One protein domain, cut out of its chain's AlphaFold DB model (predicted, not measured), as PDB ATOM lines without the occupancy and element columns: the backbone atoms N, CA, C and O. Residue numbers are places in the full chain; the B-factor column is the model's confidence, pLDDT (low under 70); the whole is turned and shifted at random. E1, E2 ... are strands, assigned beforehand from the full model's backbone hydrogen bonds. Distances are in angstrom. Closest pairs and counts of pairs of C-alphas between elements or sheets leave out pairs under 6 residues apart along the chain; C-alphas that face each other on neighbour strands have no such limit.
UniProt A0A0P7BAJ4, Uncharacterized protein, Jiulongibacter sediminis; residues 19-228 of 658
ATOM      1  N   ALA A  19     -39.662 -29.556   6.559       60.69
ATOM      2  CA  ALA A  19     -39.608 -29.593   5.102       60.69
ATOM      3  C   ALA A  19     -38.956 -28.310   4.566       60.69
ATOM      4  O   ALA A  19     -39.371 -27.207   4.932       60.69
ATOM      5  N   GLN A  20     -37.918 -28.466   3.745       81.06
ATOM      6  CA  GLN A  20     -37.240 -27.368   3.064       81.06
ATOM      7  C   GLN A  20     -37.650 -27.378   1.593       81.06
ATOM      8  O   GLN A  20     -37.716 -28.438   0.970       81.06
ATOM      9  N   THR A  21     -37.937 -26.202   1.039       90.38
ATOM     10  CA  THR A  21     -38.153 -26.052  -0.403       90.38
ATOM     11  C   THR A  21     -36.799 -25.934  -1.092       90.38
ATOM     12  O   THR A  21     -36.035 -25.013  -0.795       90.38
ATOM     13  N   ILE A  22     -36.502 -26.860  -2.001       94.12
ATOM     14  CA  ILE A  22     -35.305 -26.857  -2.844       94.12
ATOM     15  C   ILE A  22     -35.750 -26.620  -4.282       94.12
ATOM     16  O   ILE A  22     -36.593 -27.345  -4.808       94.12
ATOM     17  N   SER A  23     -35.192 -25.597  -4.920       94.19
ATOM     18  CA  SER A  23     -35.544 -25.236  -6.292       94.19
ATOM     19  C   SER A  23     -34.424 -25.610  -7.252       94.19
ATOM     20  O   SER A  23     -33.242 -25.503  -6.911       94.19
ATOM     21  N   TRP A  24     -34.805 -26.030  -8.452       94.38
ATOM     22  CA  TRP A  24     -33.894 -26.160  -9.578       94.38
ATOM     23  C   TRP A  24     -33.353 -24.783  -9.970       94.38
ATOM     24  O   TRP A  24     -34.125 -23.830 -10.095       94.38
ATOM     25  N   VAL A  25     -32.035 -24.681 -10.134       92.06
ATOM     26  CA  VAL A  25     -31.363 -23.462 -10.607       92.06
ATOM     27  C   VAL A  25     -30.656 -23.661 -11.945       92.06
ATOM     28  O   VAL A  25     -30.421 -22.671 -12.622       92.06
ATOM     29  N   GLY A  26     -30.329 -24.902 -12.334       83.69
ATOM     30  CA  GLY A  26     -29.735 -25.221 -13.644       83.69
ATOM     31  C   GLY A  26     -28.398 -24.522 -13.951       83.69
ATOM     32  O   GLY A  26     -27.942 -24.522 -15.092       83.69
ATOM     33  N   ASP A  27     -27.778 -23.899 -12.944       77.94
ATOM     34  CA  ASP A  27     -26.661 -22.969 -13.099       77.94
ATOM     35  C   ASP A  27     -25.288 -23.654 -12.988       77.94
ATOM     36  O   ASP A  27     -25.100 -24.666 -12.315       77.94
ATOM     37  N   ILE A  28     -24.270 -23.023 -13.584       68.25
ATOM     38  CA  ILE A  28     -22.856 -23.415 -13.454       68.25
ATOM     39  C   ILE A  28     -22.416 -23.276 -11.978       68.25
ATOM     40  O   ILE A  28     -22.608 -22.210 -11.386       68.25
ATOM     41  N   PRO A  29     -21.750 -24.287 -11.381       79.69
ATOM     42  CA  PRO A  29     -20.986 -25.349 -12.046       79.69
ATOM     43  C   PRO A  29     -21.755 -26.634 -12.384       79.69
ATOM     44  O   PRO A  29     -21.101 -27.601 -12.773       79.69
ATOM     45  N   GLY A  30     -23.079 -26.656 -12.240       81.94
ATOM     46  CA  GLY A  30     -23.896 -27.810 -12.592       81.94
ATOM     47  C   GLY A  30     -23.979 -28.072 -14.096       81.94
ATOM     48  O   GLY A  30     -23.639 -27.218 -14.921       81.94
ATOM     49  N   ASP A  31     -24.403 -29.282 -14.453       86.62
ATOM     50  CA  ASP A  31     -24.599 -29.691 -15.847       86.62
ATOM     51  C   ASP A  31     -25.887 -29.143 -16.493       86.62
ATOM     52  O   ASP A  31     -26.062 -29.275 -17.707       86.62
ATOM     53  N   GLY A  32     -26.766 -28.525 -15.695       88.31
ATOM     54  CA  GLY A  32     -28.008 -27.893 -16.134       88.31
ATOM     55  C   GLY A  32     -29.104 -28.857 -16.593       88.31
ATOM     56  O   GLY A  32     -30.082 -28.400 -17.170       88.31
ATOM     57  N   ILE A  33     -28.968 -30.176 -16.389       89.69
ATOM     58  CA  ILE A  33     -29.932 -31.172 -16.905       89.69
ATOM     59  C   ILE A  33     -30.214 -32.299 -15.903       89.69
ATOM     60  O   ILE A  33     -31.363 -32.727 -15.752       89.69
ATOM     61  N   SER A  34     -29.185 -32.831 -15.240       91.75
ATOM     62  CA  SER A  34     -29.303 -34.072 -14.472       91.75
ATOM     63  C   SER A  34     -29.786 -33.821 -13.045       91.75
ATOM     64  O   SER A  34     -29.213 -33.017 -12.307       91.75
ATOM     65  N   TRP A  35     -30.796 -34.580 -12.609       93.88
ATOM     66  CA  TRP A  35     -31.308 -34.519 -11.232       93.88
ATOM     67  C   TRP A  35     -30.228 -34.766 -10.166       93.88
ATOM     68  O   TRP A  35     -30.241 -34.164  -9.094       93.88
ATOM     69  N   ASN A  36     -29.298 -35.682 -10.435       92.38
ATOM     70  CA  ASN A  36     -28.315 -36.159  -9.463       92.38
ATOM     71  C   ASN A  36     -27.098 -35.234  -9.278       92.38
ATOM     72  O   ASN A  36     -26.243 -35.555  -8.452       92.38
ATOM     73  N   ASP A  37     -27.012 -34.115 -10.000       92.94
ATOM     74  CA  ASP A  37     -25.959 -33.119  -9.814       92.94
ATOM     75  C   ASP A  37     -26.326 -32.155  -8.665       92.94
ATOM     76  O   ASP A  37     -27.266 -31.365  -8.792       92.94
ATOM     77  N   PRO A  38     -25.594 -32.170  -7.531       92.88
ATOM     78  CA  PRO A  38     -25.824 -31.260  -6.409       92.88
ATOM     79  C   PRO A  38     -25.834 -29.776  -6.787       92.88
ATOM     80  O   PRO A  38     -26.500 -28.993  -6.111       92.88
ATOM     81  N   TRP A  39     -25.088 -29.381  -7.823       92.75
ATOM     82  CA  TRP A  39     -24.913 -27.982  -8.214       92.75
ATOM     83  C   TRP A  39     -26.104 -27.413  -8.986       92.75
ATOM     84  O   TRP A  39     -26.253 -26.195  -9.025       92.75
ATOM     85  N   ASN A  40     -26.987 -28.269  -9.508       93.81
ATOM     86  CA  ASN A  40     -28.227 -27.847 -10.162       93.81
ATOM     87  C   ASN A  40     -29.322 -27.417  -9.165       93.81
ATOM     88  O   ASN A  40     -30.380 -26.939  -9.580       93.81
ATOM     89  N   TRP A  41     -29.089 -27.564  -7.855       94.56
ATOM     90  CA  TRP A  41     -30.071 -27.302  -6.801       94.56
ATOM     91  C   TRP A  41     -29.692 -26.101  -5.936       94.56
ATOM     92  O   TRP A  41     -28.545 -25.956  -5.514       94.56
ATOM     93  N   SER A  42     -30.682 -25.290  -5.553       93.19
ATOM     94  CA  SER A  42     -30.499 -24.084  -4.727       93.19
ATOM     95  C   SER A  42     -29.852 -24.337  -3.356       93.19
ATOM     96  O   SER A  42     -29.304 -23.420  -2.744       93.19
ATOM     97  N   ALA A  43     -29.929 -25.573  -2.858       91.88
ATOM     98  CA  ALA A  43     -29.331 -26.010  -1.597       91.88
ATOM     99  C   ALA A  43     -27.927 -26.631  -1.763       91.88
ATOM    100  O   ALA A  43     -27.346 -27.078  -0.773       91.88
ATOM    101  N   PHE A  44     -27.394 -26.685  -2.991       90.94
ATOM    102  CA  PHE A  44     -26.119 -27.324  -3.345       90.94
ATOM    103  C   PHE A  44     -26.019 -28.797  -2.908       90.94
ATOM    104  O   PHE A  44     -24.957 -29.292  -2.522       90.94
ATOM    105  N   ARG A  45     -27.156 -29.501  -2.928       92.94
ATOM    106  CA  ARG A  45     -27.293 -30.935  -2.653       92.94
ATOM    107  C   ARG A  45     -28.496 -31.493  -3.400       92.94
ATOM    108  O   ARG A  45     -29.465 -30.774  -3.617       92.94
ATOM    109  N   VAL A  46     -28.460 -32.789  -3.700       94.44
ATOM    110  CA  VAL A  46     -29.617 -33.501  -4.258       94.44
ATOM    111  C   VAL A  46     -30.766 -33.510  -3.226       94.44
ATOM    112  O   VAL A  46     -30.503 -33.715  -2.028       94.44
ATOM    113  N   PRO A  47     -32.021 -33.261  -3.644       95.75
ATOM    114  CA  PRO A  47     -33.195 -33.384  -2.788       95.75
ATOM    115  C   PRO A  47     -33.363 -34.791  -2.202       95.75
ATOM    116  O   PRO A  47     -32.967 -35.784  -2.807       95.75
ATOM    117  N   ASN A  48     -33.959 -34.871  -1.013       94.31
ATOM    118  CA  ASN A  48     -34.257 -36.111  -0.298       94.31
ATOM    119  C   ASN A  48     -35.724 -36.157   0.167       94.31
ATOM    120  O   ASN A  48     -36.486 -35.215  -0.040       94.31
ATOM    121  N   ALA A  49     -36.101 -37.241   0.852       95.31
ATOM    122  CA  ALA A  49     -37.477 -37.552   1.248       95.31
ATOM    123  C   ALA A  49     -38.184 -36.490   2.115       95.31
ATOM    124  O   ALA A  49     -39.401 -36.545   2.253       95.31
ATOM    125  N   ASN A  50     -37.458 -35.541   2.712       94.56
ATOM    126  CA  ASN A  50     -38.044 -34.457   3.505       94.56
ATOM    127  C   ASN A  50     -38.251 -33.161   2.705       94.56
ATOM    128  O   ASN A  50     -38.871 -32.225   3.218       94.56
ATOM    129  N   ASP A  51     -37.724 -33.086   1.484       96.25
ATOM    130  CA  ASP A  51     -37.660 -31.860   0.696       96.25
ATOM    131  C   ASP A  51     -38.870 -31.709  -0.235       96.25
ATOM    132  O   ASP A  51     -39.349 -32.676  -0.834       96.25
ATOM    133  N   ILE A  52     -39.338 -30.469  -0.379       96.69
ATOM    134  CA  ILE A  52     -40.298 -30.055  -1.409       96.69
ATOM    135  C   ILE A  52     -39.481 -29.547  -2.596       96.69
ATOM    136  O   ILE A  52     -38.679 -28.627  -2.431       96.69
ATOM    137  N   VAL A  53     -39.670 -30.126  -3.778       97.56
ATOM    138  CA  VAL A  53     -38.877 -29.800  -4.968       97.56
ATOM    139  C   VAL A  53     -39.658 -28.910  -5.924       97.56
ATOM    140  O   VAL A  53     -40.770 -29.258  -6.301       97.56
ATOM    141  N   GLY A  54     -39.061 -27.790  -6.340       96.75
ATOM    142  CA  GLY A  54     -39.625 -26.883  -7.343       96.75
ATOM    143  C   GLY A  54     -38.797 -26.832  -8.629       96.75
ATOM    144  O   GLY A  54     -37.596 -26.574  -8.561       96.75
ATOM    145  N   ILE A  55     -39.429 -27.006  -9.791       96.56
ATOM    146  CA  ILE A  55     -38.810 -26.860 -11.122       96.56
ATOM    147  C   ILE A  55     -39.555 -25.768 -11.889       96.56
ATOM    148  O   ILE A  55     -40.762 -25.870 -12.084       96.56
ATOM    149  N   ASN A  56     -38.844 -24.727 -12.325       93.81
ATOM    150  CA  ASN A  56     -39.408 -23.599 -13.069       93.81
ATOM    151  C   ASN A  56     -38.460 -23.176 -14.192       93.81
ATOM    152  O   ASN A  56     -37.253 -23.112 -13.976       93.81
ATOM    153  N   GLY A  57     -39.014 -22.839 -15.358       91.12
ATOM    154  CA  GLY A  57     -38.297 -22.229 -16.481       91.12
ATOM    155  C   GLY A  57     -37.218 -23.086 -17.150       91.12
ATOM    156  O   GLY A  57     -36.497 -22.559 -17.994       91.12
ATOM    157  N   ASP A  58     -37.095 -24.363 -16.781       93.19
ATOM    158  CA  ASP A  58     -36.030 -25.253 -17.243       93.19
ATOM    159  C   ASP A  58     -36.475 -26.727 -17.296       93.19
ATOM    160  O   ASP A  58     -37.559 -27.086 -16.822       93.19
ATOM    161  N   SER A  59     -35.646 -27.584 -17.895       93.38
ATOM    162  CA  SER A  59     -35.906 -29.009 -18.109       93.38
ATOM    163  C   SER A  59     -34.985 -29.902 -17.282       93.38
ATOM    164  O   SER A  59     -33.767 -29.813 -17.380       93.38
ATOM    165  N   VAL A  60     -35.573 -30.838 -16.540       95.31
ATOM    166  CA  VAL A  60     -34.849 -31.786 -15.686       95.31
ATOM    167  C   VAL A  60     -35.064 -33.208 -16.176       95.31
ATOM    168  O   VAL A  60     -36.198 -33.628 -16.415       95.31
ATOM    169  N   VAL A  61     -33.979 -33.973 -16.280       94.31
ATOM    170  CA  VAL A  61     -34.023 -35.407 -16.589       94.31
ATOM    171  C   VAL A  61     -33.707 -36.210 -15.335       94.31
ATOM    172  O   VAL A  61     -32.685 -35.995 -14.680       94.31
ATOM    173  N   VAL A  62     -34.571 -37.179 -15.028       93.94
ATOM    174  CA  VAL A  62     -34.380 -38.097 -13.903       93.94
ATOM    175  C   VAL A  62     -34.134 -39.505 -14.414       93.94
ATOM    176  O   VAL A  62     -35.001 -40.092 -15.053       93.94
ATOM    177  N   ASN A  63     -32.945 -40.032 -14.127       90.12
ATOM    178  CA  ASN A  63     -32.473 -41.354 -14.549       90.12
ATOM    179  C   ASN A  63     -31.781 -42.126 -13.406       90.12
ATOM    180  O   ASN A  63     -30.971 -43.020 -13.654       90.12
ATOM    181  N   THR A  64     -32.077 -41.760 -12.162       90.25
ATOM    182  CA  THR A  64     -31.606 -42.407 -10.930       90.25
ATOM    183  C   THR A  64     -32.750 -42.478  -9.932       90.25
ATOM    184  O   THR A  64     -33.710 -41.723 -10.074       90.25
ATOM    185  N   ASP A  65     -32.627 -43.319  -8.906       93.31
ATOM    186  CA  ASP A  65     -33.631 -43.388  -7.844       93.31
ATOM    187  C   ASP A  65     -33.775 -42.045  -7.130       93.31
ATOM    188  O   ASP A  65     -32.785 -41.377  -6.803       93.31
ATOM    189  N   VAL A  66     -35.022 -41.653  -6.892       95.19
ATOM    190  CA  VAL A  66     -35.375 -40.406  -6.222       95.19
ATOM    191  C   VAL A  66     -36.455 -40.679  -5.194       95.19
ATOM    192  O   VAL A  66     -37.435 -41.367  -5.458       95.19
ATOM    193  N   THR A  67     -36.305 -40.081  -4.016       97.12
ATOM    194  CA  THR A  67     -37.379 -40.014  -3.029       97.12
ATOM    195  C   THR A  67     -37.453 -38.603  -2.480       97.12
ATOM    196  O   THR A  67     -36.460 -38.100  -1.954       97.12
ATOM    197  N   ILE A  68     -38.619 -37.974  -2.593       97.81
ATOM    198  CA  ILE A  68     -38.884 -36.598  -2.153       97.81
ATOM    199  C   ILE A  68     -40.239 -36.490  -1.462       97.81
ATOM    200  O   ILE A  68     -41.044 -37.419  -1.512       97.81
ATOM    201  N   LYS A  69     -40.495 -35.350  -0.816       96.94
ATOM    202  CA  LYS A  69     -41.751 -35.118  -0.104       96.94
ATOM    203  C   LYS A  69     -42.888 -34.659  -1.019       96.94
ATOM    204  O   LYS A  69     -44.019 -35.098  -0.866       96.94
ATOM    205  N   GLN A  70     -42.588 -33.736  -1.929       97.88
ATOM    206  CA  GLN A  70     -43.540 -33.137  -2.870       97.88
ATOM    207  C   GLN A  70     -42.782 -32.646  -4.106       97.88
ATOM    208  O   GLN A  70     -41.651 -32.169  -3.978       97.88
ATOM    209  N   LEU A  71     -43.418 -32.718  -5.275       98.44
ATOM    210  CA  LEU A  71     -42.917 -32.146  -6.524       98.44
ATOM    211  C   LEU A  71     -43.842 -31.024  -7.003       98.44
ATOM    212  O   LEU A  71     -45.046 -31.232  -7.118       98.44
ATOM    213  N   ILE A  72     -43.270 -29.871  -7.336       98.00
ATOM    214  CA  ILE A  72     -43.954 -28.742  -7.967       98.00
ATOM    215  C   ILE A  72     -43.229 -28.429  -9.278       98.00
ATOM    216  O   ILE A  72     -42.052 -28.059  -9.271       98.00
ATOM    217  N   VAL A  73     -43.915 -28.578 -10.409       98.12
ATOM    218  CA  VAL A  73     -43.414 -28.165 -11.727       98.12
ATOM    219  C   VAL A  73     -44.225 -26.955 -12.159       98.12
ATOM    220  O   VAL A  73     -45.373 -27.092 -12.570       98.12
ATOM    221  N   GLY A  74     -43.643 -25.770 -12.007       95.06
ATOM    222  CA  GLY A  74     -44.321 -24.516 -12.308       95.06
ATOM    223  C   GLY A  74     -44.021 -23.998 -13.710       95.06
ATOM    224  O   GLY A  74     -43.664 -24.753 -14.616       95.06
ATOM    225  N   ALA A  75     -44.168 -22.684 -13.892       95.00
ATOM    226  CA  ALA A  75     -44.149 -22.047 -15.206       95.00
ATOM    227  C   ALA A  75     -42.865 -22.355 -16.000       95.00
ATOM    228  O   ALA A  75     -41.749 -22.162 -15.509       95.00
ATOM    229  N   GLY A  76     -43.026 -22.839 -17.233       94.06
ATOM    230  CA  GLY A  76     -41.959 -23.266 -18.141       94.06
ATOM    231  C   GLY A  76     -41.140 -24.476 -17.672       94.06
ATOM    232  O   GLY A  76     -40.196 -24.859 -18.362       94.06
ATOM    233  N   GLY A  77     -41.457 -25.060 -16.514       96.81
ATOM    234  CA  GLY A  77     -40.759 -26.211 -15.957       96.81
ATOM    235  C   GLY A  77     -41.123 -27.508 -16.677       96.81
ATOM    236  O   GLY A  77     -42.281 -27.744 -17.024       96.81
ATOM    237  N   ILE A  78     -40.135 -28.378 -16.884       97.38
ATOM    238  CA  ILE A  78     -40.335 -29.701 -17.476       97.38
ATOM    239  C   ILE A  78     -39.586 -30.737 -16.642       97.38
ATOM    240  O   ILE A  78     -38.384 -30.608 -16.429       97.38
ATOM    241  N   LEU A  79     -40.271 -31.802 -16.227       97.62
ATOM    242  CA  LEU A  79     -39.626 -32.997 -15.688       97.62
ATOM    243  C   LEU A  79     -39.825 -34.175 -16.642       97.62
ATOM    244  O   LEU A  79     -40.953 -34.529 -16.991       97.62
ATOM    245  N   TYR A  80     -38.715 -34.793 -17.037       95.88
ATOM    246  CA  TYR A  80     -38.681 -35.998 -17.854       95.88
ATOM    247  C   TYR A  80     -38.114 -37.158 -17.033       95.88
ATOM    248  O   TYR A  80     -36.900 -37.272 -16.841       95.88
ATOM    249  N   GLN A  81     -38.997 -38.017 -16.527       93.75
ATOM    250  CA  GLN A  81     -38.601 -39.211 -15.790       93.75
ATOM    251  C   GLN A  81     -38.387 -40.368 -16.768       93.75
ATOM    252  O   GLN A  81     -39.267 -40.695 -17.565       93.75
ATOM    253  N   VAL A  82     -37.204 -40.982 -16.714       89.56
ATOM    254  CA  VAL A  82     -36.817 -42.110 -17.563       89.56
ATOM    255  C   VAL A  82     -36.242 -43.248 -16.746       89.56
ATOM    256  O   VAL A  82     -35.311 -43.072 -15.965       89.56
ATOM    257  N   SER A  83     -36.725 -44.452 -17.031       83.81
ATOM    258  CA  SER A  83     -36.173 -45.683 -16.477       83.81
ATOM    259  C   SER A  83     -35.741 -46.601 -17.622       83.81
ATOM    260  O   SER A  83     -36.501 -47.478 -18.022       83.81
ATOM    261  N   PRO A  84     -34.531 -46.424 -18.199       64.12
ATOM    262  CA  PRO A  84     -34.079 -47.191 -19.367       64.12
ATOM    263  C   PRO A  84     -34.075 -48.722 -19.186       64.12
ATOM    264  O   PRO A  84     -33.953 -49.428 -20.181       64.12
ATOM    265  N   ASN A  85     -34.232 -49.231 -17.953       67.12
ATOM    266  CA  ASN A  85     -34.312 -50.661 -17.632       67.12
ATOM    267  C   ASN A  85     -35.454 -51.021 -16.649       67.12
ATOM    268  O   ASN A  85     -35.379 -52.085 -16.045       67.12
ATOM    269  N   ASN A  86     -36.448 -50.149 -16.426       64.75
ATOM    270  CA  ASN A  86     -37.503 -50.321 -15.402       64.75
ATOM    271  C   ASN A  86     -36.992 -50.575 -13.963       64.75
ATOM    272  O   ASN A  86     -37.690 -51.178 -13.162       64.75
ATOM    273  N   ASN A  87     -35.779 -50.120 -13.633       72.69
ATOM    274  CA  ASN A  87     -35.152 -50.323 -12.315       72.69
ATOM    275  C   ASN A  87     -34.949 -49.020 -11.528       72.69
ATOM    276  O   ASN A  87     -34.342 -49.051 -10.465       72.69
ATOM    277  N   ILE A  88     -35.344 -47.885 -12.102       81.69
ATOM    278  CA  ILE A  88     -35.270 -46.570 -11.465       81.69
ATOM    279  C   ILE A  88     -36.652 -46.184 -10.958       81.69
ATOM    280  O   ILE A  88     -37.579 -46.080 -11.770       81.69
ATOM    281  N   GLU A  89     -36.742 -45.923  -9.656       89.81
ATOM    282  CA  GLU A  89     -37.960 -45.503  -8.964       89.81
ATOM    283  C   GLU A  89     -37.922 -43.997  -8.657       89.81
ATOM    284  O   GLU A  89     -36.994 -43.491  -8.020       89.81
ATOM    285  N   PHE A  90     -38.951 -43.263  -9.087       96.19
ATOM    286  CA  PHE A  90     -39.198 -41.894  -8.630       96.19
ATOM    287  C   PHE A  90     -40.353 -41.889  -7.634       96.19
ATOM    288  O   PHE A  90     -41.497 -42.103  -8.021       96.19
ATOM    289  N   ILE A  91     -40.075 -41.613  -6.364       97.75
ATOM    290  CA  ILE A  91     -41.067 -41.674  -5.289       97.75
ATOM    291  C   ILE A  91     -41.311 -40.278  -4.714       97.75
ATOM    292  O   ILE A  91     -40.406 -39.620  -4.198       97.75
ATOM    293  N   VAL A  92     -42.568 -39.857  -4.735       98.31
ATOM    294  CA  VAL A  92     -43.075 -38.739  -3.945       98.31
ATOM    295  C   VAL A  92     -43.860 -39.310  -2.776       98.31
ATOM    296  O   VAL A  92     -44.818 -40.046  -2.993       98.31
ATOM    297  N   GLN A  93     -43.471 -38.998  -1.539       97.00
ATOM    298  CA  GLN A  93     -44.116 -39.583  -0.365       97.00
ATOM    299  C   GLN A  93     -44.334 -38.610   0.794       97.00
ATOM    300  O   GLN A  93     -43.509 -37.737   1.047       97.00
ATOM    301  N   GLN A  94     -45.392 -38.840   1.579       95.62
ATOM    302  CA  GLN A  94     -45.669 -38.106   2.826       95.62
ATOM    303  C   GLN A  94     -45.858 -36.595   2.600       95.62
ATOM    304  O   GLN A  94     -45.415 -35.762   3.408       95.62
ATOM    305  N   SER A  95     -46.500 -36.224   1.489       96.12
ATOM    306  CA  SER A  95     -46.777 -34.821   1.190       96.12
ATOM    307  C   SER A  95     -47.813 -34.254   2.159       96.12
ATOM    308  O   SER A  95     -48.861 -34.847   2.403       96.12
ATOM    309  N   SER A  96     -47.552 -33.052   2.678       94.56
ATOM    310  CA  SER A  96     -48.532 -32.290   3.464       94.56
ATOM    311  C   SER A  96     -49.536 -31.512   2.600       94.56
ATOM    312  O   SER A  96     -50.371 -30.804   3.156       94.56
ATOM    313  N   GLY A  97     -49.437 -31.611   1.272       95.31
ATOM    314  CA  GLY A  97     -50.338 -31.005   0.289       95.31
ATOM    315  C   GLY A  97     -50.582 -31.962  -0.879       95.31
ATOM    316  O   GLY A  97     -50.857 -33.140  -0.652       95.31
ATOM    317  N   GLN A  98     -50.476 -31.466  -2.117       97.31
ATOM    318  CA  GLN A  98     -50.464 -32.331  -3.307       97.31
ATOM    319  C   GLN A  98     -49.208 -33.208  -3.294       97.31
ATOM    320  O   GLN A  98     -48.161 -32.753  -2.831       97.31
ATOM    321  N   GLY A  99     -49.271 -34.430  -3.815       98.00
ATOM    322  CA  GLY A  99     -48.058 -35.201  -4.086       98.00
ATOM    323  C   GLY A  99     -47.238 -34.520  -5.182       98.00
ATOM    324  O   GLY A  99     -46.144 -34.001  -4.947       98.00
ATOM    325  N   VAL A 100     -47.820 -34.455  -6.375       98.62
ATOM    326  CA  VAL A 100     -47.286 -33.731  -7.527       98.62
ATOM    327  C   VAL A 100     -48.244 -32.614  -7.917       98.62
ATOM    328  O   VAL A 100     -49.444 -32.835  -8.052       98.62
ATOM    329  N   GLU A 101     -47.702 -31.426  -8.140       98.31
ATOM    330  CA  GLU A 101     -48.436 -30.235  -8.557       98.31
ATOM    331  C   GLU A 101     -47.805 -29.673  -9.833       98.31
ATOM    332  O   GLU A 101     -46.629 -29.304  -9.846       98.31
ATOM    333  N   LEU A 102     -48.568 -29.661 -10.928       98.38
ATOM    334  CA  LEU A 102     -48.173 -28.993 -12.164       98.38
ATOM    335  C   LEU A 102     -48.918 -27.661 -12.240       98.38
ATOM    336  O   LEU A 102     -50.141 -27.647 -12.374       98.38
ATOM    337  N   GLU A 103     -48.185 -26.558 -12.144       95.44
ATOM    338  CA  GLU A 103     -48.742 -25.205 -12.166       95.44
ATOM    339  C   GLU A 103     -48.468 -24.530 -13.509       95.44
ATOM    340  O   GLU A 103     -47.402 -24.717 -14.106       95.44
ATOM    341  N   ASN A 104     -49.378 -23.652 -13.942       91.62
ATOM    342  CA  ASN A 104     -49.247 -22.926 -15.208       91.62
ATOM    343  C   ASN A 104     -48.965 -23.897 -16.376       91.62
ATOM    344  O   ASN A 104     -49.625 -24.913 -16.507       91.62
ATOM    345  N   ASP A 105     -47.975 -23.625 -17.226       94.94
ATOM    346  CA  ASP A 105     -47.580 -24.467 -18.362       94.94
ATOM    347  C   ASP A 105     -46.542 -25.556 -18.017       94.94
ATOM    348  O   ASP A 105     -45.859 -26.065 -18.916       94.94
ATOM    349  N   GLY A 106     -46.422 -25.919 -16.735       97.81
ATOM    350  CA  GLY A 106     -45.540 -26.979 -16.252       97.81
ATOM    351  C   GLY A 106     -45.867 -28.354 -16.847       97.81
ATOM    352  O   GLY A 106     -47.031 -28.687 -17.103       97.81
ATOM    353  N   LYS A 107     -44.829 -29.167 -17.092       98.44
ATOM    354  CA  LYS A 107     -44.964 -30.456 -17.794       98.44
ATOM    355  C   LYS A 107     -44.291 -31.609 -17.073       98.44
ATOM    356  O   LYS A 107     -43.123 -31.522 -16.696       98.44
ATOM    357  N   LEU A 108     -44.999 -32.730 -16.993       98.50
ATOM    358  CA  LEU A 108     -44.481 -33.990 -16.477       98.50
ATOM    359  C   LEU A 108     -44.596 -35.089 -17.531       98.50
ATOM    360  O   LEU A 108     -45.685 -35.380 -18.026       98.50
ATOM    361  N   TYR A 109     -43.468 -35.732 -17.817       98.06
ATOM    362  CA  TYR A 109     -43.383 -36.921 -18.653       98.06
ATOM    363  C   TYR A 109     -42.934 -38.109 -17.805       98.06
ATOM    364  O   TYR A 109     -41.851 -38.073 -17.215       98.06
ATOM    365  N   VAL A 110     -43.742 -39.168 -17.781       96.62
ATOM    366  CA  VAL A 110     -43.434 -40.412 -17.059       96.62
ATOM    367  C   VAL A 110     -43.120 -41.512 -18.066       96.62
ATOM    368  O   VAL A 110     -44.000 -41.955 -18.802       96.62
ATOM    369  N   ASN A 111     -41.859 -41.946 -18.112       93.94
ATOM    370  CA  ASN A 111     -41.348 -43.000 -18.996       93.94
ATOM    371  C   ASN A 111     -40.491 -44.013 -18.212       93.94
ATOM    372  O   ASN A 111     -39.400 -44.416 -18.629       93.94
ATOM    373  N   GLY A 112     -40.980 -44.357 -17.028       92.19
ATOM    374  CA  GLY A 112     -40.405 -45.278 -16.062       92.19
ATOM    375  C   GLY A 112     -41.329 -45.402 -14.851       92.19
ATOM    376  O   GLY A 112     -42.495 -45.018 -14.931       92.19
ATOM    377  N   GLU A 113     -40.817 -45.913 -13.731       94.31
ATOM    378  CA  GLU A 113     -41.613 -46.075 -12.512       94.31
ATOM    379  C   GLU A 113     -41.676 -44.778 -11.695       94.31
ATOM    380  O   GLU A 113     -40.650 -44.208 -11.314       94.31
ATOM    381  N   PHE A 114     -42.898 -44.312 -11.449       97.31
ATOM    382  CA  PHE A 114     -43.213 -43.102 -10.706       97.31
ATOM    383  C   PHE A 114     -44.304 -43.420  -9.681       97.31
ATOM    384  O   PHE A 114     -45.387 -43.872 -10.039       97.31
ATOM    385  N   GLN A 115     -44.038 -43.167  -8.405       97.88
ATOM    386  CA  GLN A 115     -44.959 -43.449  -7.311       97.88
ATOM    387  C   GLN A 115     -45.292 -42.166  -6.547       97.88
ATOM    388  O   GLN A 115     -44.411 -41.359  -6.251       97.88
ATOM    389  N   ILE A 116     -46.565 -41.990  -6.205       98.50
ATOM    390  CA  ILE A 116     -47.065 -40.916  -5.349       98.50
ATOM    391  C   ILE A 116     -47.806 -41.566  -4.188       98.50
ATOM    392  O   ILE A 116     -48.830 -42.207  -4.398       98.50
ATOM    393  N   ILE A 117     -47.289 -41.420  -2.971       97.69
ATOM    394  CA  ILE A 117     -47.756 -42.175  -1.805       97.69
ATOM    395  C   ILE A 117     -48.057 -41.224  -0.643       97.69
ATOM    396  O   ILE A 117     -47.245 -40.350  -0.338       97.69
ATOM    397  N   ASN A 118     -49.154 -41.425   0.091       96.12
ATOM    398  CA  ASN A 118     -49.437 -40.683   1.329       96.12
ATOM    399  C   ASN A 118     -49.493 -39.161   1.099       96.12
ATOM    400  O   ASN A 118     -48.701 -38.400   1.668       96.12
ATOM    401  N   SER A 119     -50.397 -38.713   0.227       97.00
ATOM    402  CA  SER A 119     -50.599 -37.283  -0.055       97.00
ATOM    403  C   SER A 119     -51.775 -36.722   0.743       97.00
ATOM    404  O   SER A 119     -52.877 -37.265   0.714       97.00
ATOM    405  N   ALA A 120     -51.564 -35.604   1.443       96.69
ATOM    406  CA  ALA A 120     -52.613 -34.987   2.256       96.69
ATOM    407  C   ALA A 120     -53.743 -34.331   1.438       96.69
ATOM    408  O   ALA A 120     -54.805 -34.073   2.003       96.69
ATOM    409  N   ASN A 121     -53.519 -34.066   0.145       96.69
ATOM    410  CA  ASN A 121     -54.534 -33.645  -0.822       96.69
ATOM    411  C   ASN A 121     -54.611 -34.662  -1.978       96.69
ATOM    412  O   ASN A 121     -54.800 -35.850  -1.721       96.69
ATOM    413  N   ASN A 122     -54.489 -34.212  -3.232       97.81
ATOM    414  CA  ASN A 122     -54.526 -35.074  -4.406       97.81
ATOM    415  C   ASN A 122     -53.161 -35.729  -4.639       97.81
ATOM    416  O   ASN A 122     -52.121 -35.174  -4.264       97.81
ATOM    417  N   GLY A 123     -53.156 -36.884  -5.301       98.19
ATOM    418  CA  GLY A 123     -51.919 -37.507  -5.768       98.19
ATOM    419  C   GLY A 123     -51.230 -36.631  -6.816       98.19
ATOM    420  O   GLY A 123     -50.146 -36.098  -6.576       98.19
ATOM    421  N   LEU A 124     -51.895 -36.431  -7.953       98.62
ATOM    422  CA  LEU A 124     -51.449 -35.559  -9.040       98.62
ATOM    423  C   LEU A 124     -52.471 -34.444  -9.284       98.62
ATOM    424  O   LEU A 124     -53.624 -34.714  -9.612       98.62
ATOM    425  N   TYR A 125     -52.034 -33.193  -9.163       98.56
ATOM    426  CA  TYR A 125     -52.839 -32.008  -9.442       98.56
ATOM    427  C   TYR A 125     -52.339 -31.284 -10.696       98.56
ATOM    428  O   TYR A 125     -51.156 -30.958 -10.803       98.56
ATOM    429  N   LEU A 126     -53.255 -31.033 -11.633       98.31
ATOM    430  CA  LEU A 126     -53.011 -30.356 -12.904       98.31
ATOM    431  C   LEU A 126     -53.751 -29.010 -12.928       98.31
ATOM    432  O   LEU A 126     -54.978 -28.964 -13.085       98.31
ATOM    433  N   ASP A 127     -53.007 -27.916 -12.791       96.06
ATOM    434  CA  ASP A 127     -53.529 -26.557 -12.942       96.06
ATOM    435  C   ASP A 127     -53.806 -26.224 -14.425       96.06
ATOM    436  O   ASP A 127     -53.426 -26.965 -15.340       96.06
ATOM    437  N   ALA A 128     -54.469 -25.100 -14.692       92.88
ATOM    438  CA  ALA A 128     -54.761 -24.648 -16.045       92.88
ATOM    439  C   ALA A 128     -53.475 -24.517 -16.884       92.88
ATOM    440  O   ALA A 128     -52.509 -23.894 -16.453       92.88
ATOM    441  N   LEU A 129     -53.512 -25.036 -18.120       93.94
ATOM    442  CA  LEU A 129     -52.409 -25.088 -19.100       93.94
ATOM    443  C   LEU A 129     -51.304 -26.113 -18.804       93.94
ATOM    444  O   LEU A 129     -50.427 -26.308 -19.652       93.94
ATOM    445  N   SER A 130     -51.365 -26.802 -17.664       97.38
ATOM    446  CA  SER A 130     -50.360 -27.801 -17.310       97.38
ATOM    447  C   SER A 130     -50.529 -29.062 -18.148       97.38
ATOM    448  O   SER A 130     -51.577 -29.297 -18.757       97.38
ATOM    449  N   THR A 131     -49.477 -29.872 -18.248       98.25
ATOM    450  CA  THR A 131     -49.491 -31.063 -19.103       98.25
ATOM    451  C   THR A 131     -48.884 -32.273 -18.409       98.25
ATOM    452  O   THR A 131     -47.698 -32.290 -18.082       98.25
ATOM    453  N   PHE A 132     -49.679 -33.330 -18.276       98.56
ATOM    454  CA  PHE A 132     -49.207 -34.661 -17.919       98.56
ATOM    455  C   PHE A 132     -49.199 -35.580 -19.143       98.56
ATOM    456  O   PHE A 132     -50.202 -35.685 -19.856       98.56
ATOM    457  N   ILE A 133     -48.074 -36.269 -19.363       98.50
ATOM    458  CA  ILE A 133     -47.912 -37.265 -20.424       98.50
ATOM    459  C   ILE A 133     -47.347 -38.571 -19.849       98.50
ATOM    460  O   ILE A 133     -46.172 -38.656 -19.481       98.50
ATOM    461  N   GLY A 134     -48.173 -39.617 -19.841       97.75
ATOM    462  CA  GLY A 134     -47.734 -40.994 -19.607       97.75
ATOM    463  C   GLY A 134     -47.189 -41.605 -20.899       97.75
ATOM    464  O   GLY A 134     -47.884 -41.620 -21.907       97.75
ATOM    465  N   MET A 135     -45.951 -42.091 -20.900       96.12
ATOM    466  CA  MET A 135     -45.294 -42.677 -22.078       96.12
ATOM    467  C   MET A 135     -45.403 -44.217 -22.061       96.12
ATOM    468  O   MET A 135     -45.622 -44.781 -20.995       96.12
ATOM    469  N   PRO A 136     -45.198 -44.935 -23.183       93.44
ATOM    470  CA  PRO A 136     -45.423 -46.387 -23.269       93.44
ATOM    471  C   PRO A 136     -44.717 -47.280 -22.232       93.44
ATOM    472  O   PRO A 136     -45.212 -48.361 -21.933       93.44
ATOM    473  N   ASN A 137     -43.572 -46.859 -21.681       91.06
ATOM    474  CA  ASN A 137     -42.868 -47.605 -20.623       91.06
ATOM    475  C   ASN A 137     -43.124 -47.037 -19.217       91.06
ATOM    476  O   ASN A 137     -42.481 -47.448 -18.255       91.06
ATOM    477  N   GLY A 138     -44.010 -46.049 -19.100       94.75
ATOM    478  CA  GLY A 138     -44.363 -45.418 -17.841       94.75
ATOM    479  C   GLY A 138     -45.238 -46.319 -16.976       94.75
ATOM    480  O   GLY A 138     -46.200 -46.922 -17.459       94.75
ATOM    481  N   LEU A 139     -44.926 -46.350 -15.685       95.94
ATOM    482  CA  LEU A 139     -45.788 -46.856 -14.627       95.94
ATOM    483  C   LEU A 139     -45.987 -45.728 -13.617       95.94
ATOM    484  O   LEU A 139     -45.038 -45.340 -12.945       95.94
ATOM    485  N   LEU A 140     -47.207 -45.202 -13.524       98.00
ATOM    486  CA  LEU A 140     -47.592 -44.251 -12.485       98.00
ATOM    487  C   LEU A 140     -48.464 -44.965 -11.453       98.00
ATOM    488  O   LEU A 140     -49.561 -45.406 -11.784       98.00
ATOM    489  N   THR A 141     -48.004 -45.026 -10.209       97.88
ATOM    490  CA  THR A 141     -48.781 -45.543  -9.078       97.88
ATOM    491  C   THR A 141     -49.127 -44.400  -8.134       97.88
ATOM    492  O   THR A 141     -48.241 -43.662  -7.708       97.88
ATOM    493  N   ILE A 142     -50.401 -44.256  -7.788       98.19
ATOM    494  CA  ILE A 142     -50.888 -43.309  -6.784       98.19
ATOM    495  C   ILE A 142     -51.575 -44.104  -5.679       98.19
ATOM    496  O   ILE A 142     -52.504 -44.862  -5.955       98.19
ATOM    497  N   ASP A 143     -51.109 -43.940  -4.445       96.94
ATOM    498  CA  ASP A 143     -51.570 -44.695  -3.281       96.94
ATOM    499  C   ASP A 143     -51.737 -43.790  -2.050       96.94
ATOM    500  O   ASP A 143     -50.928 -42.894  -1.805       96.94
ATOM    501  N   ASP A 144     -52.776 -44.048  -1.263       94.25
ATOM    502  CA  ASP A 144     -53.104 -43.369  -0.005       94.25
ATOM    503  C   ASP A 144     -53.144 -41.835  -0.146       94.25
ATOM    504  O   ASP A 144     -52.246 -41.104   0.285       94.25
ATOM    505  N   CYS A 145     -54.172 -41.318  -0.824       93.50
ATOM    506  CA  CYS A 145     -54.396 -39.875  -0.939       93.50
ATOM    507  C   CYS A 145     -55.715 -39.450  -0.281       93.50
ATOM    508  O   CYS A 145     -56.755 -40.097  -0.402       93.50
ATOM    509  N   ASN A 146     -55.679 -38.324   0.432       94.56
ATOM    510  CA  ASN A 146     -56.822 -37.840   1.213       94.56
ATOM    511  C   ASN A 146     -57.859 -37.066   0.374       94.56
ATOM    512  O   ASN A 146     -58.897 -36.671   0.906       94.56
ATOM    513  N   GLN A 147     -57.584 -36.811  -0.907       95.12
ATOM    514  CA  GLN A 147     -58.540 -36.275  -1.883       95.12
ATOM    515  C   GLN A 147     -58.509 -37.142  -3.148       95.12
ATOM    516  O   GLN A 147     -58.606 -38.365  -3.028       95.12
ATOM    517  N   ASP A 148     -58.401 -36.536  -4.331       96.56
ATOM    518  CA  ASP A 148     -58.505 -37.245  -5.599       96.56
ATOM    519  C   ASP A 148     -57.170 -37.903  -5.980       96.56
ATOM    520  O   ASP A 148     -56.092 -37.375  -5.689       96.56
ATOM    521  N   GLY A 149     -57.209 -39.035  -6.680       97.44
ATOM    522  CA  GLY A 149     -55.989 -39.647  -7.213       97.44
ATOM    523  C   GLY A 149     -55.312 -38.720  -8.222       97.44
ATOM    524  O   GLY A 149     -54.166 -38.298  -8.037       97.44
ATOM    525  N   ILE A 150     -56.059 -38.346  -9.263       98.25
ATOM    526  CA  ILE A 150     -55.659 -37.337 -10.249       98.25
ATOM    527  C   ILE A 150     -56.766 -36.298 -10.377       98.25
ATOM    528  O   ILE A 150     -57.901 -36.645 -10.694       98.25
ATOM    529  N   LYS A 151     -56.413 -35.023 -10.212       97.88
ATOM    530  CA  LYS A 151     -57.322 -33.894 -10.403       97.88
ATOM    531  C   LYS A 151     -56.785 -32.942 -11.455       97.88
ATOM    532  O   LYS A 151     -55.608 -32.589 -11.430       97.88
ATOM    533  N   SER A 152     -57.655 -32.453 -12.329       97.31
ATOM    534  CA  SER A 152     -57.327 -31.357 -13.240       97.31
ATOM    535  C   SER A 152     -58.383 -30.268 -13.226       97.31
ATOM    536  O   SER A 152     -59.563 -30.546 -13.027       97.31
ATOM    537  N   ILE A 153     -57.973 -29.040 -13.525       94.50
ATOM    538  CA  ILE A 153     -58.907 -27.949 -13.802       94.50
ATOM    539  C   ILE A 153     -58.929 -27.594 -15.290       94.50
ATOM    540  O   ILE A 153     -58.055 -27.989 -16.061       94.50
ATOM    541  N   SER A 154     -59.940 -26.820 -15.689       94.00
ATOM    542  CA  SER A 154     -60.169 -26.438 -17.085       94.00
ATOM    543  C   SER A 154     -58.912 -25.862 -17.748       94.00
ATOM    544  O   SER A 154     -58.316 -24.905 -17.254       94.00
ATOM    545  N   GLY A 155     -58.539 -26.434 -18.895       92.31
ATOM    546  CA  GLY A 155     -57.367 -26.036 -19.678       92.31
ATOM    547  C   GLY A 155     -56.118 -26.882 -19.430       92.31
ATOM    548  O   GLY A 155     -55.157 -26.737 -20.180       92.31
ATOM    549  N   ALA A 156     -56.116 -27.760 -18.426       96.44
ATOM    550  CA  ALA A 156     -55.076 -28.766 -18.244       96.44
ATOM    551  C   ALA A 156     -55.147 -29.866 -19.317       96.44
ATOM    552  O   ALA A 156     -56.226 -30.207 -19.816       96.44
ATOM    553  N   VAL A 157     -54.002 -30.470 -19.632       96.94
ATOM    554  CA  VAL A 157     -53.875 -31.586 -20.575       96.94
ATOM    555  C   VAL A 157     -53.460 -32.850 -19.833       96.94
ATOM    556  O   VAL A 157     -52.352 -32.938 -19.305       96.94
ATOM    557  N   PHE A 158     -54.329 -33.855 -19.855       98.25
ATOM    558  CA  PHE A 158     -54.013 -35.215 -19.439       98.25
ATOM    559  C   PHE A 158     -53.955 -36.135 -20.666       98.25
ATOM    560  O   PHE A 158     -54.941 -36.270 -21.393       98.25
ATOM    561  N   SER A 159     -52.803 -36.772 -20.892       98.19
ATOM    562  CA  SER A 159     -52.596 -37.693 -22.014       98.19
ATOM    563  C   SER A 159     -51.847 -38.944 -21.566       98.19
ATOM    564  O   SER A 159     -50.645 -38.904 -21.299       98.19
ATOM    565  N   ASN A 160     -52.532 -40.081 -21.504       98.44
ATOM    566  CA  ASN A 160     -51.888 -41.369 -21.288       98.44
ATOM    567  C   ASN A 160     -51.550 -42.028 -22.634       98.44
ATOM    568  O   ASN A 160     -52.357 -42.759 -23.197       98.44
ATOM    569  N   ASN A 161     -50.340 -41.816 -23.146       97.69
ATOM    570  CA  ASN A 161     -49.881 -42.302 -24.451       97.69
ATOM    571  C   ASN A 161     -49.283 -43.719 -24.382       97.69
ATOM    572  O   ASN A 161     -48.269 -43.995 -25.025       97.69
ATOM    573  N   GLY A 162     -49.882 -44.609 -23.587       96.50
ATOM    574  CA  GLY A 162     -49.464 -46.010 -23.467       96.50
ATOM    575  C   GLY A 162     -48.906 -46.419 -22.102       96.50
ATOM    576  O   GLY A 162     -48.530 -47.577 -21.952       96.50
ATOM    577  N   ALA A 163     -48.848 -45.519 -21.117       97.12
ATOM    578  CA  ALA A 163     -48.422 -45.872 -19.762       97.12
ATOM    579  C   ALA A 163     -49.465 -46.745 -19.048       97.12
ATOM    580  O   ALA A 163     -50.651 -46.768 -19.398       97.12
ATOM    581  N   THR A 164     -49.018 -47.428 -17.995       98.12
ATOM    582  CA  THR A 164     -49.905 -48.013 -16.986       98.12
ATOM    583  C   THR A 164     -50.044 -47.041 -15.820       98.12
ATOM    584  O   THR A 164     -49.049 -46.626 -15.234       98.12
ATOM    585  N   ILE A 165     -51.276 -46.683 -15.480       98.62
ATOM    586  CA  ILE A 165     -51.615 -45.815 -14.355       98.62
ATOM    587  C   ILE A 165     -52.475 -46.623 -13.388       98.62
ATOM    588  O   ILE A 165     -53.504 -47.170 -13.786       98.62
ATOM    589  N   ILE A 166     -52.042 -46.712 -12.135       98.12
ATOM    590  CA  ILE A 166     -52.733 -47.420 -11.058       98.12
ATOM    591  C   ILE A 166     -53.016 -46.415  -9.948       98.12
ATOM    592  O   ILE A 166     -52.103 -45.751  -9.465       98.12
ATOM    593  N   ILE A 167     -54.278 -46.302  -9.553       98.00
ATOM    594  CA  ILE A 167     -54.735 -45.412  -8.485       98.00
ATOM    595  C   ILE A 167     -55.473 -46.269  -7.466       98.00
ATOM    596  O   ILE A 167     -56.372 -47.019  -7.843       98.00
ATOM    597  N   GLN A 168     -55.093 -46.175  -6.197       95.62
ATOM    598  CA  GLN A 168     -55.690 -46.960  -5.117       95.62
ATOM    599  C   GLN A 168     -55.723 -46.183  -3.796       95.62
ATOM    600  O   GLN A 168     -54.979 -45.219  -3.623       95.62
ATOM    601  N   ASN A 169     -56.591 -46.605  -2.870       92.12
ATOM    602  CA  ASN A 169     -56.711 -46.037  -1.518       92.12
ATOM    603  C   ASN A 169     -56.855 -44.499  -1.508       92.12
ATOM    604  O   ASN A 169     -56.160 -43.792  -0.786       92.12
ATOM    605  N   HIS A 170     -57.750 -43.954  -2.327       93.06
ATOM    606  CA  HIS A 170     -58.066 -42.521  -2.330       93.06
ATOM    607  C   HIS A 170     -59.306 -42.223  -1.472       93.06
ATOM    608  O   HIS A 170     -60.135 -43.103  -1.245       93.06
ATOM    609  N   SER A 171     -59.453 -40.984  -0.993       93.44
ATOM    610  CA  SER A 171     -60.635 -40.547  -0.223       93.44
ATOM    611  C   SER A 171     -61.629 -39.703  -1.040       93.44
ATOM    612  O   SER A 171     -62.798 -39.624  -0.665       93.44
ATOM    613  N   GLY A 172     -61.179 -39.075  -2.131       93.75
ATOM    614  CA  GLY A 172     -61.990 -38.339  -3.112       93.75
ATOM    615  C   GLY A 172     -62.327 -39.185  -4.343       93.75
ATOM    616  O   GLY A 172     -62.516 -40.394  -4.226       93.75
ATOM    617  N   ASP A 173     -62.389 -38.585  -5.526       95.12
ATOM    618  CA  ASP A 173     -62.547 -39.335  -6.775       95.12
ATOM    619  C   ASP A 173     -61.211 -39.966  -7.192       95.12
ATOM    620  O   ASP A 173     -60.147 -39.372  -7.027       95.12
ATOM    621  N   GLY A 174     -61.221 -41.168  -7.765       96.31
ATOM    622  CA  GLY A 174     -59.975 -41.735  -8.297       96.31
ATOM    623  C   GLY A 174     -59.380 -40.827  -9.377       96.31
ATOM    624  O   GLY A 174     -58.183 -40.532  -9.382       96.31
ATOM    625  N   ILE A 175     -60.249 -40.325 -10.255       97.06
ATOM    626  CA  ILE A 175     -59.924 -39.396 -11.335       97.06
ATOM    627  C   ILE A 175     -61.006 -38.313 -11.420       97.06
ATOM    628  O   ILE A 175     -62.173 -38.643 -11.593       97.06
ATOM    629  N   ASP A 176     -60.619 -37.039 -11.400       97.25
ATOM    630  CA  ASP A 176     -61.462 -35.877 -11.721       97.25
ATOM    631  C   ASP A 176     -60.757 -35.035 -12.795       97.25
ATOM    632  O   ASP A 176     -59.844 -34.247 -12.518       97.25
ATOM    633  N   LEU A 177     -61.122 -35.254 -14.060       97.44
ATOM    634  CA  LEU A 177     -60.419 -34.679 -15.206       97.44
ATOM    635  C   LEU A 177     -61.314 -33.794 -16.071       97.44
ATOM    636  O   LEU A 177     -62.496 -34.068 -16.238       97.44
ATOM    637  N   THR A 178     -60.732 -32.746 -16.659       95.62
ATOM    638  CA  THR A 178     -61.373 -31.815 -17.613       95.62
ATOM    639  C   THR A 178     -60.874 -32.003 -19.053       95.62
ATOM    640  O   THR A 178     -61.345 -31.344 -19.983       95.62
ATOM    641  N   SER A 179     -59.913 -32.909 -19.241       94.31
ATOM    642  CA  SER A 179     -59.465 -33.456 -20.517       94.31
ATOM    643  C   SER A 179     -59.100 -34.925 -20.310       94.31
ATOM    644  O   SER A 179     -58.549 -35.290 -19.274       94.31
ATOM    645  N   PHE A 180     -59.435 -35.785 -21.270       97.81
ATOM    646  CA  PHE A 180     -59.168 -37.215 -21.149       97.81
ATOM    647  C   PHE A 180     -58.737 -37.795 -22.490       97.81
ATOM    648  O   PHE A 180     -59.519 -37.829 -23.438       97.81
ATOM    649  N   ASN A 181     -57.491 -38.254 -22.554       98.19
ATOM    650  CA  ASN A 181     -56.984 -39.078 -23.639       98.19
ATOM    651  C   ASN A 181     -56.242 -40.269 -23.030       98.19
ATOM    652  O   ASN A 181     -55.246 -40.084 -22.326       98.19
ATOM    653  N   ASN A 182     -56.738 -41.477 -23.283       98.56
ATOM    654  CA  ASN A 182     -56.117 -42.708 -22.821       98.56
ATOM    655  C   ASN A 182     -55.849 -43.673 -23.974       98.56
ATOM    656  O   ASN A 182     -56.782 -44.216 -24.538       98.56
ATOM    657  N   ALA A 183     -54.588 -43.969 -24.259       98.31
ATOM    658  CA  ALA A 183     -54.144 -45.042 -25.152       98.31
ATOM    659  C   ALA A 183     -53.384 -46.158 -24.404       98.31
ATOM    660  O   ALA A 183     -52.907 -47.106 -25.023       98.31
ATOM    661  N   GLY A 184     -53.226 -46.029 -23.084       98.19
ATOM    662  CA  GLY A 184     -52.566 -47.008 -22.225       98.19
ATOM    663  C   GLY A 184     -53.553 -47.761 -21.342       98.19
ATOM    664  O   GLY A 184     -54.697 -48.007 -21.720       98.19
ATOM    665  N   LYS A 185     -53.105 -48.130 -20.143       98.50
ATOM    666  CA  LYS A 185     -53.956 -48.729 -19.117       98.50
ATOM    667  C   LYS A 185     -54.150 -47.743 -17.973       98.50
ATOM    668  O   LYS A 185     -53.173 -47.245 -17.427       98.50
ATOM    669  N   ILE A 186     -55.394 -47.516 -17.576       98.62
ATOM    670  CA  ILE A 186     -55.766 -46.805 -16.354       98.62
ATOM    671  C   ILE A 186     -56.595 -47.762 -15.506       98.62
ATOM    672  O   ILE A 186     -57.567 -48.338 -15.994       98.62
ATOM    673  N   GLN A 187     -56.199 -47.943 -14.251       97.81
ATOM    674  CA  GLN A 187     -56.914 -48.767 -13.289       97.81
ATOM    675  C   GLN A 187     -57.108 -47.989 -11.987       97.81
ATOM    676  O   GLN A 187     -56.134 -47.644 -11.322       97.81
ATOM    677  N   VAL A 188     -58.365 -47.738 -11.631       96.69
ATOM    678  CA  VAL A 188     -58.758 -47.157 -10.344       96.69
ATOM    679  C   VAL A 188     -59.348 -48.265  -9.484       96.69
ATOM    680  O   VAL A 188     -60.394 -48.817  -9.825       96.69
ATOM    681  N   ILE A 189     -58.658 -48.602  -8.399       91.75
ATOM    682  CA  ILE A 189     -58.999 -49.698  -7.493       91.75
ATOM    683  C   ILE A 189     -59.514 -49.105  -6.189       91.75
ATOM    684  O   ILE A 189     -58.809 -48.292  -5.600       91.75
ATOM    685  N   SER A 190     -60.693 -49.556  -5.750       72.94
ATOM    686  CA  SER A 190     -61.302 -49.342  -4.426       72.94
ATOM    687  C   SER A 190     -60.859 -48.075  -3.659       72.94
ATOM    688  O   SER A 190     -59.772 -48.012  -3.078       72.94
ATOM    689  N   GLY A 191     -61.742 -47.077  -3.582       65.81
ATOM    690  CA  GLY A 191     -61.503 -45.864  -2.800       65.81
ATOM    691  C   GLY A 191     -62.592 -44.804  -2.961       65.81
ATOM    692  O   GLY A 191     -63.293 -44.758  -3.968       65.81
ATOM    693  N   GLY A 192     -62.699 -43.939  -1.952       74.31
ATOM    694  CA  GLY A 192     -63.300 -42.611  -2.043       74.31
ATOM    695  C   GLY A 192     -64.774 -42.502  -2.450       74.31
ATOM    696  O   GLY A 192     -65.609 -43.276  -1.985       74.31
ATOM    697  N   VAL A 193     -65.105 -41.451  -3.214       82.25
ATOM    698  CA  VAL A 193     -66.490 -41.059  -3.557       82.25
ATOM    699  C   VAL A 193     -66.940 -41.670  -4.886       82.25
ATOM    700  O   VAL A 193     -68.023 -42.250  -4.944       82.25
ATOM    701  N   SER A 194     -66.116 -41.557  -5.931       88.06
ATOM    702  CA  SER A 194     -66.363 -42.137  -7.258       88.06
ATOM    703  C   SER A 194     -65.084 -42.743  -7.836       88.06
ATOM    704  O   SER A 194     -63.969 -42.365  -7.469       88.06
ATOM    705  N   GLY A 195     -65.235 -43.652  -8.804       93.12
ATOM    706  CA  GLY A 195     -64.098 -44.187  -9.552       93.12
ATOM    707  C   GLY A 195     -63.495 -43.124 -10.468       93.12
ATOM    708  O   GLY A 195     -62.298 -42.841 -10.401       93.12
ATOM    709  N   ALA A 196     -64.329 -42.495 -11.300       96.06
ATOM    710  CA  ALA A 196     -63.883 -41.413 -12.166       96.06
ATOM    711  C   ALA A 196     -64.999 -40.452 -12.586       96.06
ATOM    712  O   ALA A 196     -66.125 -40.855 -12.887       96.06
ATOM    713  N   VAL A 197     -64.632 -39.181 -12.717       96.62
ATOM    714  CA  VAL A 197     -65.430 -38.096 -13.272       96.62
ATOM    715  C   VAL A 197     -64.659 -37.480 -14.434       96.62
ATOM    716  O   VAL A 197     -63.627 -36.834 -14.259       96.62
ATOM    717  N   ILE A 198     -65.171 -37.673 -15.649       97.25
ATOM    718  CA  ILE A 198     -64.597 -37.099 -16.865       97.25
ATOM    719  C   ILE A 198     -65.480 -35.956 -17.343       97.25
ATOM    720  O   ILE A 198     -66.583 -36.142 -17.859       97.25
ATOM    721  N   SER A 199     -64.966 -34.751 -17.169       93.06
ATOM    722  CA  SER A 199     -65.516 -33.498 -17.660       93.06
ATOM    723  C   SER A 199     -64.635 -32.940 -18.783       93.06
ATOM    724  O   SER A 199     -63.575 -33.481 -19.091       93.06
ATOM    725  N   GLY A 200     -65.090 -31.888 -19.461       89.50
ATOM    726  CA  GLY A 200     -64.341 -31.269 -20.558       89.50
ATOM    727  C   GLY A 200     -65.179 -31.005 -21.798       89.50
ATOM    728  O   GLY A 200     -66.408 -31.080 -21.774       89.50
ATOM    729  N   SER A 201     -64.524 -30.677 -22.908       89.88
ATOM    730  CA  SER A 201     -65.187 -30.586 -24.214       89.88
ATOM    731  C   SER A 201     -65.372 -31.964 -24.842       89.88
ATOM    732  O   SER A 201     -66.487 -32.320 -25.226       89.88
ATOM    733  N   THR A 202     -64.292 -32.740 -24.892       92.25
ATOM    734  CA  THR A 202     -64.230 -34.081 -25.475       92.25
ATOM    735  C   THR A 202     -63.398 -35.022 -24.609       92.25
ATOM    736  O   THR A 202     -62.551 -34.567 -23.840       92.25
ATOM    737  N   GLY A 203     -63.598 -36.328 -24.774       96.88
ATOM    738  CA  GLY A 203     -62.741 -37.360 -24.191       96.88
ATOM    739  C   GLY A 203     -62.584 -38.549 -25.133       96.88
ATOM    740  O   GLY A 203     -63.499 -38.849 -25.899       96.88
ATOM    741  N   GLU A 204     -61.429 -39.204 -25.088       98.38
ATOM    742  CA  GLU A 204     -61.132 -40.382 -25.902       98.38
ATOM    743  C   GLU A 204     -60.488 -41.490 -25.061       98.38
ATOM    744  O   GLU A 204     -59.510 -41.260 -24.346       98.38
ATOM    745  N   ASN A 205     -61.026 -42.702 -25.181       98.62
ATOM    746  CA  ASN A 205     -60.415 -43.928 -24.691       98.62
ATOM    747  C   ASN A 205     -60.082 -44.854 -25.866       98.62
ATOM    748  O   ASN A 205     -60.972 -45.333 -26.555       98.62
ATOM    749  N   SER A 206     -58.799 -45.124 -26.053       98.31
ATOM    750  CA  SER A 206     -58.209 -46.027 -27.043       98.31
ATOM    751  C   SER A 206     -57.403 -47.169 -26.413       98.31
ATOM    752  O   SER A 206     -56.808 -47.964 -27.139       98.31
ATOM    753  N   GLY A 207     -57.377 -47.253 -25.079       98.25
ATOM    754  CA  GLY A 207     -56.750 -48.328 -24.311       98.25
ATOM    755  C   GLY A 207     -57.699 -48.920 -23.265       98.25
ATOM    756  O   GLY A 207     -58.913 -48.918 -23.445       98.25
ATOM    757  N   ILE A 208     -57.157 -49.417 -22.155       98.56
ATOM    758  CA  ILE A 208     -57.951 -50.015 -21.072       98.56
ATOM    759  C   ILE A 208     -58.241 -48.948 -20.021       98.56
ATOM    760  O   ILE A 208     -57.308 -48.361 -19.467       98.56
ATOM    761  N   PHE A 209     -59.514 -48.734 -19.707       98.31
ATOM    762  CA  PHE A 209     -59.952 -47.881 -18.613       98.31
ATOM    763  C   PHE A 209     -60.859 -48.663 -17.666       98.31
ATOM    764  O   PHE A 209     -62.031 -48.900 -17.948       98.31
ATOM    765  N   GLN A 210     -60.293 -49.077 -16.536       97.00
ATOM    766  CA  GLN A 210     -60.994 -49.840 -15.515       97.00
ATOM    767  C   GLN A 210     -61.195 -48.994 -14.258       97.00
ATOM    768  O   GLN A 210     -60.236 -48.429 -13.728       97.00
ATOM    769  N   VAL A 211     -62.423 -48.974 -13.753       95.06
ATOM    770  CA  VAL A 211     -62.775 -48.337 -12.484       95.06
ATOM    771  C   VAL A 211     -63.600 -49.283 -11.622       95.06
ATOM    772  O   VAL A 211     -64.512 -49.954 -12.108       95.06
ATOM    773  N   ASP A 212     -63.267 -49.344 -10.339       89.81
ATOM    774  CA  ASP A 212     -64.063 -50.099  -9.379       89.81
ATOM    775  C   ASP A 212     -65.297 -49.286  -8.937       89.81
ATOM    776  O   ASP A 212     -66.409 -49.799  -9.008       89.81
ATOM    777  N   GLY A 213     -65.159 -47.985  -8.657       86.62
ATOM    778  CA  GLY A 213     -66.292 -47.091  -8.353       86.62
ATOM    779  C   GLY A 213     -67.028 -46.521  -9.576       86.62
ATOM    780  O   GLY A 213     -66.682 -46.790 -10.727       86.62
ATOM    781  N   GLY A 214     -68.039 -45.679  -9.324       90.38
ATOM    782  CA  GLY A 214     -68.890 -45.120 -10.380       90.38
ATOM    783  C   GLY A 214     -68.120 -44.309 -11.427       90.38
ATOM    784  O   GLY A 214     -67.233 -43.520 -11.086       90.38
ATOM    785  N   LEU A 215     -68.490 -44.481 -12.701       95.44
ATOM    786  CA  LEU A 215     -67.952 -43.720 -13.832       95.44
ATOM    787  C   LEU A 215     -68.952 -42.658 -14.279       95.44
ATOM    788  O   LEU A 215     -70.011 -42.989 -14.808       95.44
ATOM    789  N   THR A 216     -68.604 -41.382 -14.149       96.19
ATOM    790  CA  THR A 216     -69.404 -40.277 -14.687       96.19
ATOM    791  C   THR A 216     -68.717 -39.655 -15.892       96.19
ATOM    792  O   THR A 216     -67.605 -39.143 -15.784       96.19
ATOM    793  N   ILE A 217     -69.407 -39.627 -17.032       97.50
ATOM    794  CA  ILE A 217     -68.939 -38.932 -18.237       97.50
ATOM    795  C   ILE A 217     -69.863 -37.759 -18.535       97.50
ATOM    796  O   ILE A 217     -71.035 -37.918 -18.879       97.50
ATOM    797  N   GLN A 218     -69.309 -36.558 -18.423       96.31
ATOM    798  CA  GLN A 218     -70.017 -35.285 -18.519       96.31
ATOM    799  C   GLN A 218     -69.303 -34.290 -19.441       96.31
ATOM    800  O   GLN A 218     -69.312 -33.079 -19.214       96.31
ATOM    801  N   THR A 219     -68.676 -34.795 -20.503       94.56
ATOM    802  CA  THR A 219     -68.133 -33.956 -21.573       94.56
ATOM    803  C   THR A 219     -69.243 -33.136 -22.237       94.56
ATOM    804  O   THR A 219     -70.364 -33.603 -22.434       94.56
ATOM    805  N   SER A 220     -68.952 -31.886 -22.586       92.88
ATOM    806  CA  SER A 220     -69.955 -30.975 -23.149       92.88
ATOM    807  C   SER A 220     -70.320 -31.293 -24.604       92.88
ATOM    808  O   SER A 220     -71.396 -30.889 -25.043       92.88
ATOM    809  N   SER A 221     -69.471 -32.036 -25.328       93.38
ATOM    810  CA  SER A 221     -69.704 -32.436 -26.720       93.38
ATOM    811  C   SER A 221     -69.838 -33.953 -26.895       93.38
ATOM    812  O   SER A 221     -70.931 -34.431 -27.197       93.38
ATOM    813  N   LEU A 222     -68.740 -34.702 -26.753       96.62
ATOM    814  CA  LEU A 222     -68.680 -36.131 -27.077       96.62
ATOM    815  C   LEU A 222     -67.567 -36.827 -26.290       96.62
ATOM    816  O   LEU A 222     -66.454 -36.307 -26.202       96.62
ATOM    817  N   PHE A 223     -67.847 -38.033 -25.810       98.56
ATOM    818  CA  PHE A 223     -66.826 -38.984 -25.391       98.56
ATOM    819  C   PHE A 223     -66.791 -40.156 -26.374       98.56
ATOM    820  O   PHE A 223     -67.843 -40.663 -26.752       98.56
ATOM    821  N   THR A 224     -65.599 -40.584 -26.783       98.69
ATOM    822  CA  THR A 224     -65.413 -41.713 -27.705       98.69
ATOM    823  C   THR A 224     -64.630 -42.829 -27.023       98.69
ATOM    824  O   THR A 224     -63.494 -42.620 -26.605       98.69
ATOM    825  N   ASN A 225     -65.209 -44.023 -26.943       98.69
ATOM    826  CA  ASN A 225     -64.460 -45.258 -26.739       98.69
ATOM    827  C   ASN A 225     -64.141 -45.831 -28.123       98.69
ATOM    828  O   ASN A 225     -65.056 -46.196 -28.856       98.69
ATOM    829  N   THR A 226     -62.877 -45.833 -28.535       98.50
ATOM    830  CA  THR A 226     -62.484 -46.264 -29.884       98.50
ATOM    831  C   THR A 226     -62.482 -47.790 -29.999       98.50
ATOM    832  O   THR A 226     -62.669 -48.499 -29.016       98.50
ATOM    833  N   ALA A 227     -62.262 -48.318 -31.206       97.81
ATOM    834  CA  ALA A 227     -62.310 -49.761 -31.462       97.81
ATOM    835  C   ALA A 227     -61.234 -50.585 -30.734       97.81
ATOM    836  O   ALA A 227     -61.368 -51.797 -30.612       97.81
ATOM    837  N   SER A 228     -60.156 -49.953 -30.263       96.56
ATOM    838  CA  SER A 228     -59.162 -50.596 -29.392       96.56
ATOM    839  C   SER A 228     -59.405 -50.328 -27.907       96.56
ATOM    840  O   SER A 228     -58.650 -50.822 -27.070       96.56
TER     841      SER A 228
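AT A GLANCE: This is residues 19 to 228 of the 658 residues of an uncharacterized protein of Jiulongibacter sediminis (UniProt A0A0P7BAJ4). The chain is wound in stacked turns, a solenoid whose short strands line up from turn to turn in three walls: E2, E5, E8, E11, E14 and E17 in one, E3, E6, E9, E12, E15 and E18 in the next, E4, E7, E10, E13, E16, E19 and E21 in the third. E1 begins the first wall, the bent E20 and E22 run round the corner between the first two at the far end, and residues 24 to 51 make a looped head at the end near E1. The printed part has 210 residues, with 22 strands, E1 to E22 in chain order, and no named helix; the class is all strand, with parallel sheets. It is compact, with a radius of gyration of the C-alphas of 16.4 A, and its elongated outline spans 51 by 32 by 28 A.

IN THESE COORDINATES: E1, residues 21 to 23, begins at C-alpha 21 (-38.153, -26.052, -0.403). After it come E2, 52 to 55; E3, 59 to 62; E4, 66 to 68; E5, 70 to 73; E6, 78 to 82; E7, 89 to 95, 17.2 A long; E8, 100 to 102; E9, 107 to 111; E10, 113 to 119, 17.7 A; E11, 124 to 126; E12, 131 to 134; E13, 139 to 145, 17.6 A; E14, 150 to 152; E15, 157 to 160; E16, 164 to 170, 17.7 A; E17, 175 to 177; E18, 180 to 182; E19, 185 to 189; E20, 196 to 205; and E21, 208 to 211. E22, 215 to 225, ends at C-alpha 225 (-64.460, -45.258, -26.739).

HOW THE PARTS SIT: In the branched sheet of 15 strands, E1 is an edge strand parallel to E2, with N 22 and O 52 2.8 A apart. E3, also an edge strand, is parallel to E6, with N 60 and O 78 2.8 A apart. E20 bends by 129 degrees at residue 201 and has E17 and E18 on one side; N 197 of E20 and O 175 of E17 are 2.8 A apart, and N 204 of E20 and O 180 of E18 are 2.9 A apart. E22, on the other side, bends by 131 degrees at residue 221; N 216 and O 196 are 2.8 A apart. The sheet E4 E7 E10 E13 E16 E19 E21, in that order, is parallel; N 115 and O 90 of E10 and E7 are 2.8 A apart. The two sheets form a sandwich, two sheets face to face, 9.7 A centre to centre where they face each other, with strands at 72 degrees.

THE WHOLE: The C-alphas farthest apart, of Pro 29 and Gly 214, are 51.9 A apart. The printed part has no cut. The link E1 to E2, 28 residues, is long. Mean pLDDT of the printed part is 93.8; residues 19, 28, 84 to 86 and 191 are under 70.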